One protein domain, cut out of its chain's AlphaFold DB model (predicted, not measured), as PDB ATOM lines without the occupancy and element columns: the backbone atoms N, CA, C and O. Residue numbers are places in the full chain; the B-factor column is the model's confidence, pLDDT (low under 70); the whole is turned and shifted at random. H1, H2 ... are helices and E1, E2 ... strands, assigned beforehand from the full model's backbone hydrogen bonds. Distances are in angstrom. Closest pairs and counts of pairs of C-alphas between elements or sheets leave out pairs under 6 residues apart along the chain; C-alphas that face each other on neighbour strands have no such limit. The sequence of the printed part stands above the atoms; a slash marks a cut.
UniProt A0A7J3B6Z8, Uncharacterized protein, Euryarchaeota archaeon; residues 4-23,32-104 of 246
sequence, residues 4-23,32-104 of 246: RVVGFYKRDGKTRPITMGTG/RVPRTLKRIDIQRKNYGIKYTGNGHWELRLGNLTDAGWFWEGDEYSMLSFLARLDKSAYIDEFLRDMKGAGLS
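What this domain is: This is residues 4 to 23 and 32 to 104 of the 246 residues of an uncharacterized protein of Euryarchaeota archaeon (UniProt A0A7J3B6Z8). A twisted sheet of six antiparallel strands, in the order E2, E1, E6, E5, E4, E3, has two helices over one face, H1 over E6 and E5, H2 over E4 and E3. The hairpin of E1 and E2 extends the sheet beyond the helices. The printed part has 93 residues, with E1 to E6 followed by H1 and H2; the class is mixed. It is only just compact, close to loose, with a radius of gyration of the C-alphas of 14.3 A, and spans 46 by 33 by 18 A.

How they stand to each other: Start at E1, residues 4 to 11, a hairpin with E2, residues 14 to 22: N 6 and O 18 are 2.8 A apart. E6, residues 69 to 73, is E1's other neighbour: N 8 and O 70, 3.2 A. A meander, each strand the antiparallel neighbour of the one before, takes E3, residues 41 to 43, E4, residues 47 to 53, and E5, residues 56 to 63, to E6; look at N 42 and O 49, 2.9 A, N 58 and O 50, 2.8 A, and N 61 and O 71, 2.9 A. H1, residues 75 to 86, runs along the strands at height 8.5 A, over E5 and only just over E6, with 3 C-alphas; its closest C-alphas to E5 are Glu 75 and Trp 57, 4.9 A. H2, residues 91 to 101, is on the same face, its closest C-alphas to E3 Asp 97 and Ile 42, 7.0 A. Every O i to N i+4 pair is within hydrogen-bond range in H2, 6 of 8 in H1.

Where its parts are: Find C-alpha 4 at (259.006, 241.557, 235.848); E1 covers 19.9 A and bends by 56 degrees at residue 7. E2 covers 24.5 A, E5 21.8 A, E4 19.3 A, H1 17.4 A. H2 ends at C-alpha 101, (282.856, 249.978, 253.463).

The domain as a whole: Residues 24 to 31 are not printed; C-alphas 23 and 32 are 25.4 A apart. Confidence is under 70 at residues 4 to 23 and 32 to 38.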
ATOM      1  N   ARG A   4     257.626 241.421 235.336       47.53
ATOM      2  CA  ARG A   4     259.006 241.557 235.848       47.53
ATOM      3  C   ARG A   4     259.345 240.276 236.590       47.53
ATOM      4  O   ARG A   4     258.608 239.888 237.490       47.53
ATOM      5  N   VAL A   5     260.438 239.625 236.203       52.53
ATOM      6  CA  VAL A   5     261.007 238.535 236.998       52.53
ATOM      7  C   VAL A   5     261.604 239.161 238.252       52.53
ATOM      8  O   VAL A   5     262.442 240.054 238.142       52.53
ATOM      9  N   VAL A   6     261.125 238.745 239.419       51.41
ATOM     10  CA  VAL A   6     261.552 239.275 240.724       51.41
ATOM     11  C   VAL A   6     262.334 238.260 241.541       51.41
ATOM     12  O   VAL A   6     262.785 238.566 242.634       51.41
ATOM     13  N   GLY A   7     262.527 237.059 241.011       57.84
ATOM     14  CA  GLY A   7     263.370 236.048 241.623       57.84
ATOM     15  C   GLY A   7     263.270 234.723 240.894       57.84
ATOM     16  O   GLY A   7     262.498 234.563 239.944       57.84
ATOM     17  N   PHE A   8     264.056 233.763 241.360       69.50
ATOM     18  CA  PHE A   8     263.997 232.383 240.904       69.50
ATOM     19  C   PHE A   8     263.988 231.450 242.107       69.50
ATOM     20  O   PHE A   8     264.701 231.683 243.086       69.50
ATOM     21  N   TYR A   9     263.225 230.367 242.001       61.50
ATOM     22  CA  TYR A   9     263.233 229.288 242.985       61.50
ATOM     23  C   TYR A   9     263.394 227.931 242.304       61.50
ATOM     24  O   TYR A   9     263.076 227.764 241.119       61.50
ATOM     25  N   LYS A  10     263.896 226.951 243.061       58.53
ATOM     26  CA  LYS A  10     263.926 225.543 242.655       58.53
ATOM     27  C   LYS A  10     262.792 224.772 243.322       58.53
ATOM     28  O   LYS A  10     262.688 224.756 244.542       58.53
ATOM     29  N   ARG A  11     261.999 224.071 242.512       53.62
ATOM     30  CA  ARG A  11     261.024 223.062 242.957       53.62
ATOM     31  C   ARG A  11     261.128 221.858 242.026       53.62
ATOM     32  O   ARG A  11     261.176 222.031 240.809       53.62
ATOM     33  N   ASP A  12     261.245 220.661 242.593       68.75
ATOM     34  CA  ASP A  12     261.366 219.392 241.852       68.75
ATOM     35  C   ASP A  12     262.528 219.369 240.837       68.75
ATOM     36  O   ASP A  12     262.400 218.885 239.713       68.75
ATOM     37  N   GLY A  13     263.662 219.980 241.195       60.06
ATOM     38  CA  GLY A  13     264.840 220.078 240.322       60.06
ATOM     39  C   GLY A  13     264.697 221.050 239.142       60.06
ATOM     40  O   GLY A  13     265.642 221.206 238.371       60.06
ATOM     41  N   LYS A  14     263.557 221.741 239.003       57.03
ATOM     42  CA  LYS A  14     263.315 222.740 237.954       57.03
ATOM     43  C   LYS A  14     263.418 224.155 238.521       57.03
ATOM     44  O   LYS A  14     262.805 224.469 239.540       57.03
ATOM     45  N   THR A  15     264.166 225.015 237.834       65.94
ATOM     46  CA  THR A  15     264.224 226.454 238.125       65.94
ATOM     47  C   THR A  15     263.006 227.139 237.519       65.94
ATOM     48  O   THR A  15     262.747 226.988 236.324       65.94
ATOM     49  N   ARG A  16     262.262 227.898 238.324       66.06
ATOM     50  CA  ARG A  16     261.085 228.650 237.873       66.06
ATOM     51  C   ARG A  16     261.268 230.146 238.153       66.06
ATOM     52  O   ARG A  16     261.743 230.487 239.238       66.06
ATOM     53  N   PRO A  17     260.926 231.034 237.201       62.28
ATOM     54  CA  PRO A  17     260.907 232.470 237.445       62.28
ATOM     55  C   PRO A  17     259.692 232.845 238.298       62.28
ATOM     56  O   PRO A  17     258.580 232.390 238.036       62.28
ATOM     57  N   ILE A  18     259.906 233.709 239.283       57.25
ATOM     58  CA  ILE A  18     258.849 234.401 240.024       57.25
ATOM     59  C   ILE A  18     258.562 235.678 239.250       57.25
ATOM     60  O   ILE A  18     259.473 236.479 239.026       57.25
ATOM     61  N   THR A  19     257.327 235.865 238.797       50.75
ATOM     62  CA  THR A  19     256.961 237.010 237.961       50.75
ATOM     63  C   THR A  19     255.889 237.858 238.616       50.75
ATOM     64  O   THR A  19     254.783 237.372 238.793       50.75
ATOM     65  N   MET A  20     256.165 239.142 238.851       44.19
ATOM     66  CA  MET A  20     255.137 240.110 239.240       44.19
ATOM     67  C   MET A  20     254.576 240.845 238.018       44.19
ATOM     68  O   MET A  20     255.306 241.199 237.080       44.19
ATOM     69  N   GLY A  21     253.267 241.105 238.029       40.75
ATOM     70  CA  GLY A  21     252.616 241.983 237.062       40.75
ATOM     71  C   GLY A  21     253.105 243.419 237.242       40.75
ATOM     72  O   GLY A  21     252.903 244.017 238.290       40.75
ATOM     73  N   THR A  22     253.756 243.994 236.229       42.62
ATOM     74  CA  THR A  22     254.162 245.406 236.298       42.62
ATOM     75  C   THR A  22     253.094 246.305 235.695       42.62
ATOM     76  O   THR A  22     252.798 246.229 234.497       42.62
ATOM     77  N   GLY A  23     252.554 247.208 236.518       41.22
ATOM     78  CA  GLY A  23     251.989 248.462 236.028       41.22
ATOM     79  C   GLY A  23     253.025 249.206 235.171       41.22
ATOM     80  O   GLY A  23     254.232 249.035 235.344       41.22
ATOM     81  N   ARG A  32     271.384 262.026 240.079       38.56
ATOM     82  CA  ARG A  32     272.609 262.587 240.680       38.56
ATOM     83  C   ARG A  32     272.698 262.158 242.142       38.56
ATOM     84  O   ARG A  32     271.889 262.587 242.959       38.56
ATOM     85  N   VAL A  33     273.689 261.333 242.472       43.56
ATOM     86  CA  VAL A  33     274.068 261.005 243.856       43.56
ATOM     87  C   VAL A  33     275.361 261.750 244.220       43.56
ATOM     88  O   VAL A  33     276.196 261.959 243.333       43.56
ATOM     89  N   PRO A  34     275.523 262.225 245.474       44.62
ATOM     90  CA  PRO A  34     276.698 262.987 245.886       44.62
ATOM     91  C   PRO A  34     278.012 262.263 245.557       44.62
ATOM     92  O   PRO A  34     278.152 261.061 245.774       44.62
ATOM     93  N   ARG A  35     279.000 263.020 245.060       42.91
ATOM     94  CA  ARG A  35     280.334 262.552 244.619       42.91
ATOM     95  C   ARG A  35     281.184 261.868 245.709       42.91
ATOM     96  O   ARG A  35     282.304 261.461 245.423       42.91
ATOM     97  N   THR A  36     280.695 261.771 246.941       46.84
ATOM     98  CA  THR A  36     281.437 261.288 248.114       46.84
ATOM     99  C   THR A  36     281.337 259.784 248.364       46.84
ATOM    100  O   THR A  36     282.094 259.279 249.192       46.84
ATOM    101  N   LEU A  37     280.482 259.041 247.649       53.00
ATOM    102  CA  LEU A  37     280.500 257.578 247.725       53.00
ATOM    103  C   LEU A  37     281.762 257.045 247.033       53.00
ATOM    104  O   LEU A  37     281.874 257.041 245.804       53.00
ATOM    105  N   LYS A  38     282.726 256.578 247.838       59.06
ATOM    106  CA  LYS A  38     283.766 255.637 247.392       59.06
ATOM    107  C   LYS A  38     283.080 254.450 246.696       59.06
ATOM    108  O   LYS A  38     281.923 254.164 246.988       59.06
ATOM    109  N   ARG A  39     283.767 253.762 245.774       73.44
ATOM    110  CA  ARG A  39     283.242 252.547 245.117       73.44
ATOM    111  C   ARG A  39     282.854 251.516 246.189       73.44
ATOM    112  O   ARG A  39     283.730 250.831 246.707       73.44
ATOM    113  N   ILE A  40     281.575 251.455 246.551       88.06
ATOM    114  CA  ILE A  40     281.042 250.426 247.441       88.06
ATOM    115  C   ILE A  40     280.848 249.185 246.596       88.06
ATOM    116  O   ILE A  40     280.136 249.221 245.596       88.06
ATOM    117  N   ASP A  41     281.501 248.108 247.002       93.19
ATOM    118  CA  ASP A  41     281.419 246.815 246.344       93.19
ATOM    119  C   ASP A  41     281.499 245.724 247.414       93.19
ATOM    120  O   ASP A  41     282.573 245.242 247.778       93.19
ATOM    121  N   ILE A  42     280.347 245.410 248.009       93.88
ATOM    122  CA  ILE A  42     280.204 244.325 248.978       93.88
ATOM    123  C   ILE A  42     279.508 243.183 248.249       93.88
ATOM    124  O   ILE A  42     278.319 243.263 247.962       93.88
ATOM    125  N   GLN A  43     280.245 242.120 247.935       92.69
ATOM    126  CA  GLN A  43     279.738 240.973 247.176       92.69
ATOM    127  C   GLN A  43     280.049 239.681 247.933       92.69
ATOM    128  O   GLN A  43     281.029 238.990 247.655       92.69
ATOM    129  N   ARG A  44     279.203 239.342 248.912       92.75
ATOM    130  CA  ARG A  44     279.300 238.102 249.700       92.75
ATOM    131  C   ARG A  44     278.485 236.975 249.086       92.75
ATOM    132  O   ARG A  44     277.688 237.195 248.183       92.75
ATOM    133  N   LYS A  45     278.669 235.746 249.566       89.38
ATOM    134  CA  LYS A  45     278.027 234.560 248.977       89.38
ATOM    135  C   LYS A  45     276.490 234.644 248.949       89.38
ATOM    136  O   LYS A  45     275.883 234.163 248.001       89.38
ATOM    137  N   ASN A  46     275.876 235.247 249.970       89.94
ATOM    138  CA  ASN A  46     274.417 235.269 250.160       89.94
ATOM    139  C   ASN A  46     273.784 236.661 250.073       89.94
ATOM    140  O   ASN A  46     272.567 236.785 250.168       89.94
ATOM    141  N   TYR A  47     274.588 237.708 249.915       94.25
ATOM    142  CA  TYR A  47     274.094 239.064 249.739       94.25
ATOM    143  C   TYR A  47     275.104 239.901 248.969       94.25
ATOM    144  O   TYR A  47     276.291 239.573 248.868       94.25
ATOM    145  N   GLY A  48     274.650 241.014 248.419       94.50
ATOM    146  CA  GLY A  48     275.552 241.995 247.856       94.50
ATOM    147  C   GLY A  48     274.882 243.334 247.642       94.50
ATOM    148  O   GLY A  48     273.692 243.409 247.350       94.50
ATOM    149  N   ILE A  49     275.687 244.373 247.803       94.75
ATOM    150  CA  ILE A  49     275.345 245.758 247.528       94.75
ATOM    151  C   ILE A  49     276.546 246.393 246.834       94.75
ATOM    152  O   ILE A  49     277.669 246.380 247.345       94.75
ATOM    153  N   LYS A  50     276.323 246.915 245.632       93.94
ATOM    154  CA  LYS A  50     277.375 247.533 244.829       93.94
ATOM    155  C   LYS A  50     276.878 248.822 244.210       93.94
ATOM    156  O   LYS A  50     275.813 248.861 243.606       93.94
ATOM    157  N   TYR A  51     277.670 249.875 244.351       91.00
ATOM    158  CA  TYR A  51     277.417 251.160 243.721       91.00
ATOM    159  C   TYR A  51     278.083 251.193 242.345       91.00
ATOM    160  O   TYR A  51     279.311 251.135 242.240       91.00
ATOM    161  N   THR A  52     277.286 251.297 241.282       89.44
ATOM    162  CA  THR A  52     277.780 251.279 239.893       89.44
ATOM    163  C   THR A  52     278.036 252.676 239.324       89.44
ATOM    164  O   THR A  52     278.615 252.807 238.246       89.44
ATOM    165  N   GLY A  53     277.706 253.726 240.082       83.06
ATOM    166  CA  GLY A  53     277.877 255.126 239.691       83.06
ATOM    167  C   GLY A  53     276.556 255.791 239.305       83.06
ATOM    168  O   GLY A  53     275.554 255.123 239.085       83.06
ATOM    169  N   ASN A  54     276.540 257.128 239.251       80.19
ATOM    170  CA  ASN A  54     275.363 257.934 238.884       80.19
ATOM    171  C   ASN A  54     274.072 257.544 239.630       80.19
ATOM    172  O   ASN A  54     272.988 257.513 239.065       80.19
ATOM    173  N   GLY A  55     274.196 257.218 240.914       78.12
ATOM    174  CA  GLY A  55     273.052 256.832 241.734       78.12
ATOM    175  C   GLY A  55     272.506 255.427 241.537       78.12
ATOM    176  O   GLY A  55     271.548 255.099 242.229       78.12
ATOM    177  N   HIS A  56     273.134 254.612 240.696       86.88
ATOM    178  CA  HIS A  56     272.717 253.240 240.455       86.88
ATOM    179  C   HIS A  56     273.348 252.254 241.431       86.88
ATOM    180  O   HIS A  56     274.526 252.366 241.800       86.88
ATOM    181  N   TRP A  57     272.536 251.278 241.825       91.12
ATOM    182  CA  TRP A  57     272.921 250.226 242.752       91.12
ATOM    183  C   TRP A  57     272.564 248.855 242.189       91.12
ATOM    184  O   TRP A  57     271.534 248.683 241.552       91.12
ATOM    185  N   GLU A  58     273.417 247.873 242.456       93.88
ATOM    186  CA  GLU A  58     273.139 246.454 242.248       93.88
ATOM    187  C   GLU A  58     272.948 245.812 243.622       93.88
ATOM    188  O   GLU A  58     273.843 245.878 244.474       93.88
ATOM    189  N   LEU A  59     271.779 245.211 243.838       94.31
ATOM    190  CA  LEU A  59     271.406 244.514 245.066       94.31
ATOM    191  C   LEU A  59     271.202 243.034 244.760       94.31
ATOM    192  O   LEU A  59     270.586 242.690 243.753       94.31
ATOM    193  N   ARG A  60     271.676 242.151 245.639       93.75
ATOM    194  CA  ARG A  60     271.414 240.710 245.525       93.75
ATOM    195  C   ARG A  60     271.203 240.063 246.880       93.75
ATOM    196  O   ARG A  60     271.862 240.441 247.847       93.75
ATOM    197  N   LEU A  61     270.355 239.043 246.927       91.50
ATOM    198  CA  LEU A  61     270.155 238.177 248.086       91.50
ATOM    199  C   LEU A  61     270.054 236.711 247.659       91.50
ATOM    200  O   LEU A  61     269.546 236.388 246.585       91.50
ATOM    201  N   GLY A  62     270.516 235.829 248.540       86.88
ATOM    202  CA  GLY A  62     270.556 234.394 248.312       86.88
ATOM    203  C   GLY A  62     271.580 233.976 247.255       86.88
ATOM    204  O   GLY A  62     272.356 234.774 246.726       86.88
ATOM    205  N   ASN A  63     271.589 232.680 246.966       82.06
ATOM    206  CA  ASN A  63     272.259 232.075 245.822       82.06
ATOM    207  C   ASN A  63     271.585 230.730 245.498       82.06
ATOM    208  O   ASN A  63     271.113 230.013 246.381       82.06
ATOM    209  N   LEU A  64     271.564 230.356 244.218       74.50
ATOM    210  CA  LEU A  64     270.864 229.149 243.753       74.50
ATOM    211  C   LEU A  64     271.500 227.822 244.202       74.50
ATOM    212  O   LEU A  64     270.888 226.763 244.015       74.50
ATOM    213  N   THR A  65     272.738 227.854 244.695       75.00
ATOM    214  CA  THR A  65     273.500 226.657 245.075       75.00
ATOM    215  C   THR A  65     273.227 226.233 246.509       75.00
ATOM    216  O   THR A  65     272.971 225.056 246.738       75.00
ATOM    217  N   ASP A  66     273.220 227.177 247.445       75.44
ATOM    218  CA  ASP A  66     273.072 226.917 248.875       75.44
ATOM    219  C   ASP A  66     271.681 227.305 249.369       75.44
ATOM    220  O   ASP A  66     271.031 226.531 250.061       75.44
ATOM    221  N   ALA A  67     271.220 228.511 249.019       73.88
ATOM    222  CA  ALA A  67     269.965 229.041 249.540       73.88
ATOM    223  C   ALA A  67     268.747 228.449 248.812       73.88
ATOM    224  O   ALA A  67     267.639 228.489 249.333       73.88
ATOM    225  N   GLY A  68     268.929 227.924 247.594       77.56
ATOM    226  CA  GLY A  68     267.840 227.392 246.762       77.56
ATOM    227  C   GLY A  68     266.934 228.468 246.144       77.56
ATOM    228  O   GLY A  68     266.061 228.149 245.332       77.56
ATOM    229  N   TRP A  69     267.189 229.735 246.470       79.31
ATOM    230  CA  TRP A  69     266.536 230.921 245.931       79.31
ATOM    231  C   TRP A  69     267.566 232.013 245.644       79.31
ATOM    232  O   TRP A  69     268.678 232.017 246.182       79.31
ATOM    233  N   PHE A  70     267.196 232.932 244.761       83.69
ATOM    234  CA  PHE A  70     268.015 234.081 244.410       83.69
ATOM    235  C   PHE A  70     267.130 235.267 244.044       83.69
ATOM    236  O   PHE A  70     266.110 235.102 243.364       83.69
ATOM    237  N   TRP A  71     267.534 236.449 244.496       87.94
ATOM    238  CA  TRP A  71     266.849 237.713 244.272       87.94
ATOM    239  C   TRP A  71     267.853 238.784 243.849       87.94
ATOM    240  O   TRP A  71     268.929 238.890 244.438       87.94
ATOM    241  N   GLU A  72     267.477 239.594 242.863       90.12
ATOM    242  CA  GLU A  72     268.236 240.758 242.402       90.12
ATOM    243  C   GLU A  72     267.347 241.991 242.392       90.12
ATOM    244  O   GLU A  72     266.151 241.926 242.093       90.12
ATOM    245  N   GLY A  73     267.964 243.129 242.673       89.81
ATOM    246  CA  GLY A  73     267.310 244.419 242.691       89.81
ATOM    247  C   GLY A  73     268.257 245.546 242.323       89.81
ATOM    248  O   GLY A  73     269.463 245.372 242.148       89.81
ATOM    249  N   ASP A  74     267.664 246.718 242.218       90.56
ATOM    250  CA  ASP A  74     268.313 247.984 241.911       90.56
ATOM    251  C   ASP A  74     268.095 248.977 243.060       90.56
ATOM    252  O   ASP A  74     267.537 248.633 244.106       90.56
ATOM    253  N   GLU A  75     268.486 250.236 242.873       89.00
ATOM    254  CA  GLU A  75     268.238 251.291 243.850       89.00
ATOM    255  C   GLU A  75     266.772 251.399 244.278       89.00
ATOM    256  O   GLU A  75     266.530 251.712 245.439       89.00
ATOM    257  N   TYR A  76     265.811 251.094 243.399       89.25
ATOM    258  CA  TYR A  76     264.372 251.163 243.677       89.25
ATOM    259  C   TYR A  76     263.855 249.989 244.502       89.25
ATOM    260  O   TYR A  76     262.703 250.022 244.925       89.25
ATOM    261  N   SER A  77     264.703 248.984 244.711       90.56
ATOM    262  CA  SER A  77     264.411 247.747 245.430       90.56
ATOM    263  C   SER A  77     265.081 247.706 246.814       90.56
ATOM    264  O   SER A  77     265.151 246.654 247.453       90.56
ATOM    265  N   MET A  78     265.644 248.836 247.261       93.25
ATOM    266  CA  MET A  78     266.428 248.936 248.494       93.25
ATOM    267  C   MET A  78     265.627 248.565 249.747       93.25
ATOM    268  O   MET A  78     266.177 247.938 250.647       93.25
ATOM    269  N   LEU A  79     264.342 248.916 249.823       93.81
ATOM    270  CA  LEU A  79     263.515 248.566 250.974       93.81
ATOM    271  C   LEU A  79     263.199 247.070 250.979       93.81
ATOM    272  O   LEU A  79     263.374 246.424 252.008       93.81
ATOM    273  N   SER A  80     262.844 246.493 249.826       92.00
ATOM    274  CA  SER A  80     262.690 245.035 249.707       92.00
ATOM    275  C   SER A  80     263.966 244.290 250.093       92.00
ATOM    276  O   SER A  80     263.904 243.283 250.796       92.00
ATOM    277  N   PHE A  81     265.126 244.787 249.655       93.81
ATOM    278  CA  PHE A  81     266.423 244.225 250.015       93.81
ATOM    279  C   PHE A  81     266.633 244.233 251.534       93.81
ATOM    280  O   PHE A  81     266.935 243.190 252.109       93.81
ATOM    281  N   LEU A  82     266.424 245.377 252.192       94.88
ATOM    282  CA  LEU A  82     266.603 245.504 253.639       94.88
ATOM    283  C   LEU A  82     265.603 244.651 254.428       94.88
ATOM    284  O   LEU A  82     266.018 243.939 255.334       94.88
ATOM    285  N   ALA A  83     264.322 244.656 254.054       92.31
ATOM    286  CA  ALA A  83     263.284 243.865 254.719       92.31
ATOM    287  C   ALA A  83     263.557 242.352 254.642       92.31
ATOM    288  O   ALA A  83     263.362 241.619 255.609       92.31
ATOM    289  N   ARG A  84     264.043 241.870 253.492       90.75
ATOM    290  CA  ARG A  84     264.423 240.460 253.317       90.75
ATOM    291  C   ARG A  84     265.711 240.112 254.050       90.75
ATOM    292  O   ARG A  84     265.839 239.005 254.567       90.75
ATOM    293  N   LEU A  85     266.671 241.033 254.063       91.69
ATOM    294  CA  LEU A  85     267.941 240.837 254.743       91.69
ATOM    295  C   LEU A  85     267.764 240.801 256.264       91.69
ATOM    296  O   LEU A  85     268.419 239.985 256.906       91.69
ATOM    297  N   ASP A  86     266.882 241.630 256.819       90.38
ATOM    298  CA  ASP A  86     266.584 241.679 258.256       90.38
ATOM    299  C   ASP A  86     266.165 240.312 258.810       90.38
ATOM    300  O   ASP A  86     266.667 239.851 259.829       90.38
ATOM    301  N   LYS A  87     265.330 239.597 258.051       83.38
ATOM    302  CA  LYS A  87     264.874 238.239 258.378       83.38
ATOM    303  C   LYS A  87     265.901 237.146 258.039       83.38
ATOM    304  O   LYS A  87     265.609 235.960 258.183       83.38
ATOM    305  N   SER A  88     267.082 237.506 257.536       87.44
ATOM    306  CA  SER A  88     268.102 236.551 257.097       87.44
ATOM    307  C   SER A  88     269.152 236.284 258.176       87.44
ATOM    308  O   SER A  88     269.507 237.157 258.961       87.44
ATOM    309  N   ALA A  89     269.770 235.102 258.128       89.19
ATOM    310  CA  ALA A  89     270.905 234.755 258.988       89.19
ATOM    311  C   ALA A  89     272.182 235.588 258.720       89.19
ATOM    312  O   ALA A  89     273.183 235.415 259.411       89.19
ATOM    313  N   TYR A  90     272.175 236.462 257.706       91.12
ATOM    314  CA  TYR A  90     273.346 237.213 257.247       91.12
ATOM    315  C   TYR A  90     273.307 238.699 257.619       91.12
ATOM    316  O   TYR A  90     274.221 239.437 257.248       91.12
ATOM    317  N   ILE A  91     272.280 239.151 258.349       92.81
ATOM    318  CA  ILE A  91     272.119 240.565 258.704       92.81
ATOM    319  C   ILE A  91     273.333 241.112 259.468       92.81
ATOM    320  O   ILE A  91     273.891 242.141 259.090       92.81
ATOM    321  N   ASP A  92     273.831 240.381 260.466       93.56
ATOM    322  CA  ASP A  92     274.988 240.806 261.261       93.56
ATOM    323  C   ASP A  92     276.270 240.918 260.422       93.56
ATOM    324  O   ASP A  92     277.088 241.820 260.624       93.56
ATOM    325  N   GLU A  93     276.465 240.010 259.461       94.31
ATOM    326  CA  GLU A  93     277.600 240.059 258.535       94.31
ATOM    327  C   GLU A  93     277.508 241.296 257.640       94.31
ATOM    328  O   GLU A  93     278.475 242.058 257.533       94.31
ATOM    329  N   PHE A  94     276.321 241.551 257.090       94.12
ATOM    330  CA  PHE A  94     276.064 242.710 256.251       94.12
ATOM    331  C   PHE A  94     276.288 244.028 256.994       94.12
ATOM    332  O   PHE A  94     276.953 244.919 256.465       94.12
ATOM    333  N   LEU A  95     275.794 244.157 258.229       93.19
ATOM    334  CA  LEU A  95     275.975 245.367 259.037       93.19
ATOM    335  C   LEU A  95     277.461 245.648 259.311       93.19
ATOM    336  O   LEU A  95     277.901 246.803 259.252       93.19
ATOM    337  N   ARG A  96     278.267 244.602 259.556       93.88
ATOM    338  CA  ARG A  96     279.728 244.735 259.696       93.88
ATOM    339  C   ARG A  96     280.389 245.178 258.395       93.88
ATOM    340  O   ARG A  96     281.216 246.090 258.425       93.88
ATOM    341  N   ASP A  97     280.022 244.573 257.270       93.88
ATOM    342  CA  ASP A  97     280.582 244.914 255.961       93.88
ATOM    343  C   ASP A  97     280.227 246.337 255.529       93.88
ATOM    344  O   ASP A  97     281.094 247.070 255.053       93.88
ATOM    345  N   MET A  98     278.982 246.763 255.752       91.50
ATOM    346  CA  MET A  98     278.537 248.135 255.508       91.50
ATOM    347  C   MET A  98     279.381 249.144 256.284       91.50
ATOM    348  O   MET A  98     279.872 250.121 255.711       91.50
ATOM    349  N   LYS A  99     279.593 248.878 257.579       89.50
ATOM    350  CA  LYS A  99     280.450 249.706 258.430       89.50
ATOM    351  C   LYS A  99     281.890 249.731 257.909       89.50
ATOM    352  O   LYS A  99     282.494 250.800 257.869       89.50
ATOM    353  N   GLY A 100     282.423 248.586 257.477       89.06
ATOM    354  CA  GLY A 100     283.763 248.471 256.890       89.06
ATOM    355  C   GLY A 100     283.925 249.221 255.562       89.06
ATOM    356  O   GLY A 100     284.967 249.825 255.320       89.06
ATOM    357  N   ALA A 101     282.882 249.244 254.728       89.31
ATOM    358  CA  ALA A 101     282.856 249.978 253.463       89.31
ATOM    359  C   ALA A 101     282.604 251.488 253.634       89.31
ATOM    360  O   ALA A 101     282.748 252.249 252.675       89.31
ATOM    361  N   GLY A 102     282.241 251.932 254.842       87.19
ATOM    362  CA  GLY A 102     281.932 253.329 255.138       87.19
ATOM    363  C   GLY A 102     280.589 253.801 254.574       87.19
ATOM    364  O   GLY A 102     280.419 255.001 254.376       87.19
ATOM    365  N   LEU A 103     279.653 252.885 254.306       88.25
ATOM    366  CA  LEU A 103     278.296 253.233 253.882       88.25
ATOM    367  C   LEU A 103     277.475 253.655 255.105       88.25
ATOM    368  O   LEU A 103     277.274 252.863 256.028       88.25
ATOM    369  N   SER A 104     277.024 254.910 255.135       89.62
ATOM    370  CA  SER A 104     276.301 255.460 256.282       89.62
ATOM    371  C   SER A 104     274.789 255.238 256.177       89.62
ATOM    372  O   SER A 104     274.238 255.071 255.088       89.62
TER     373      SER A 104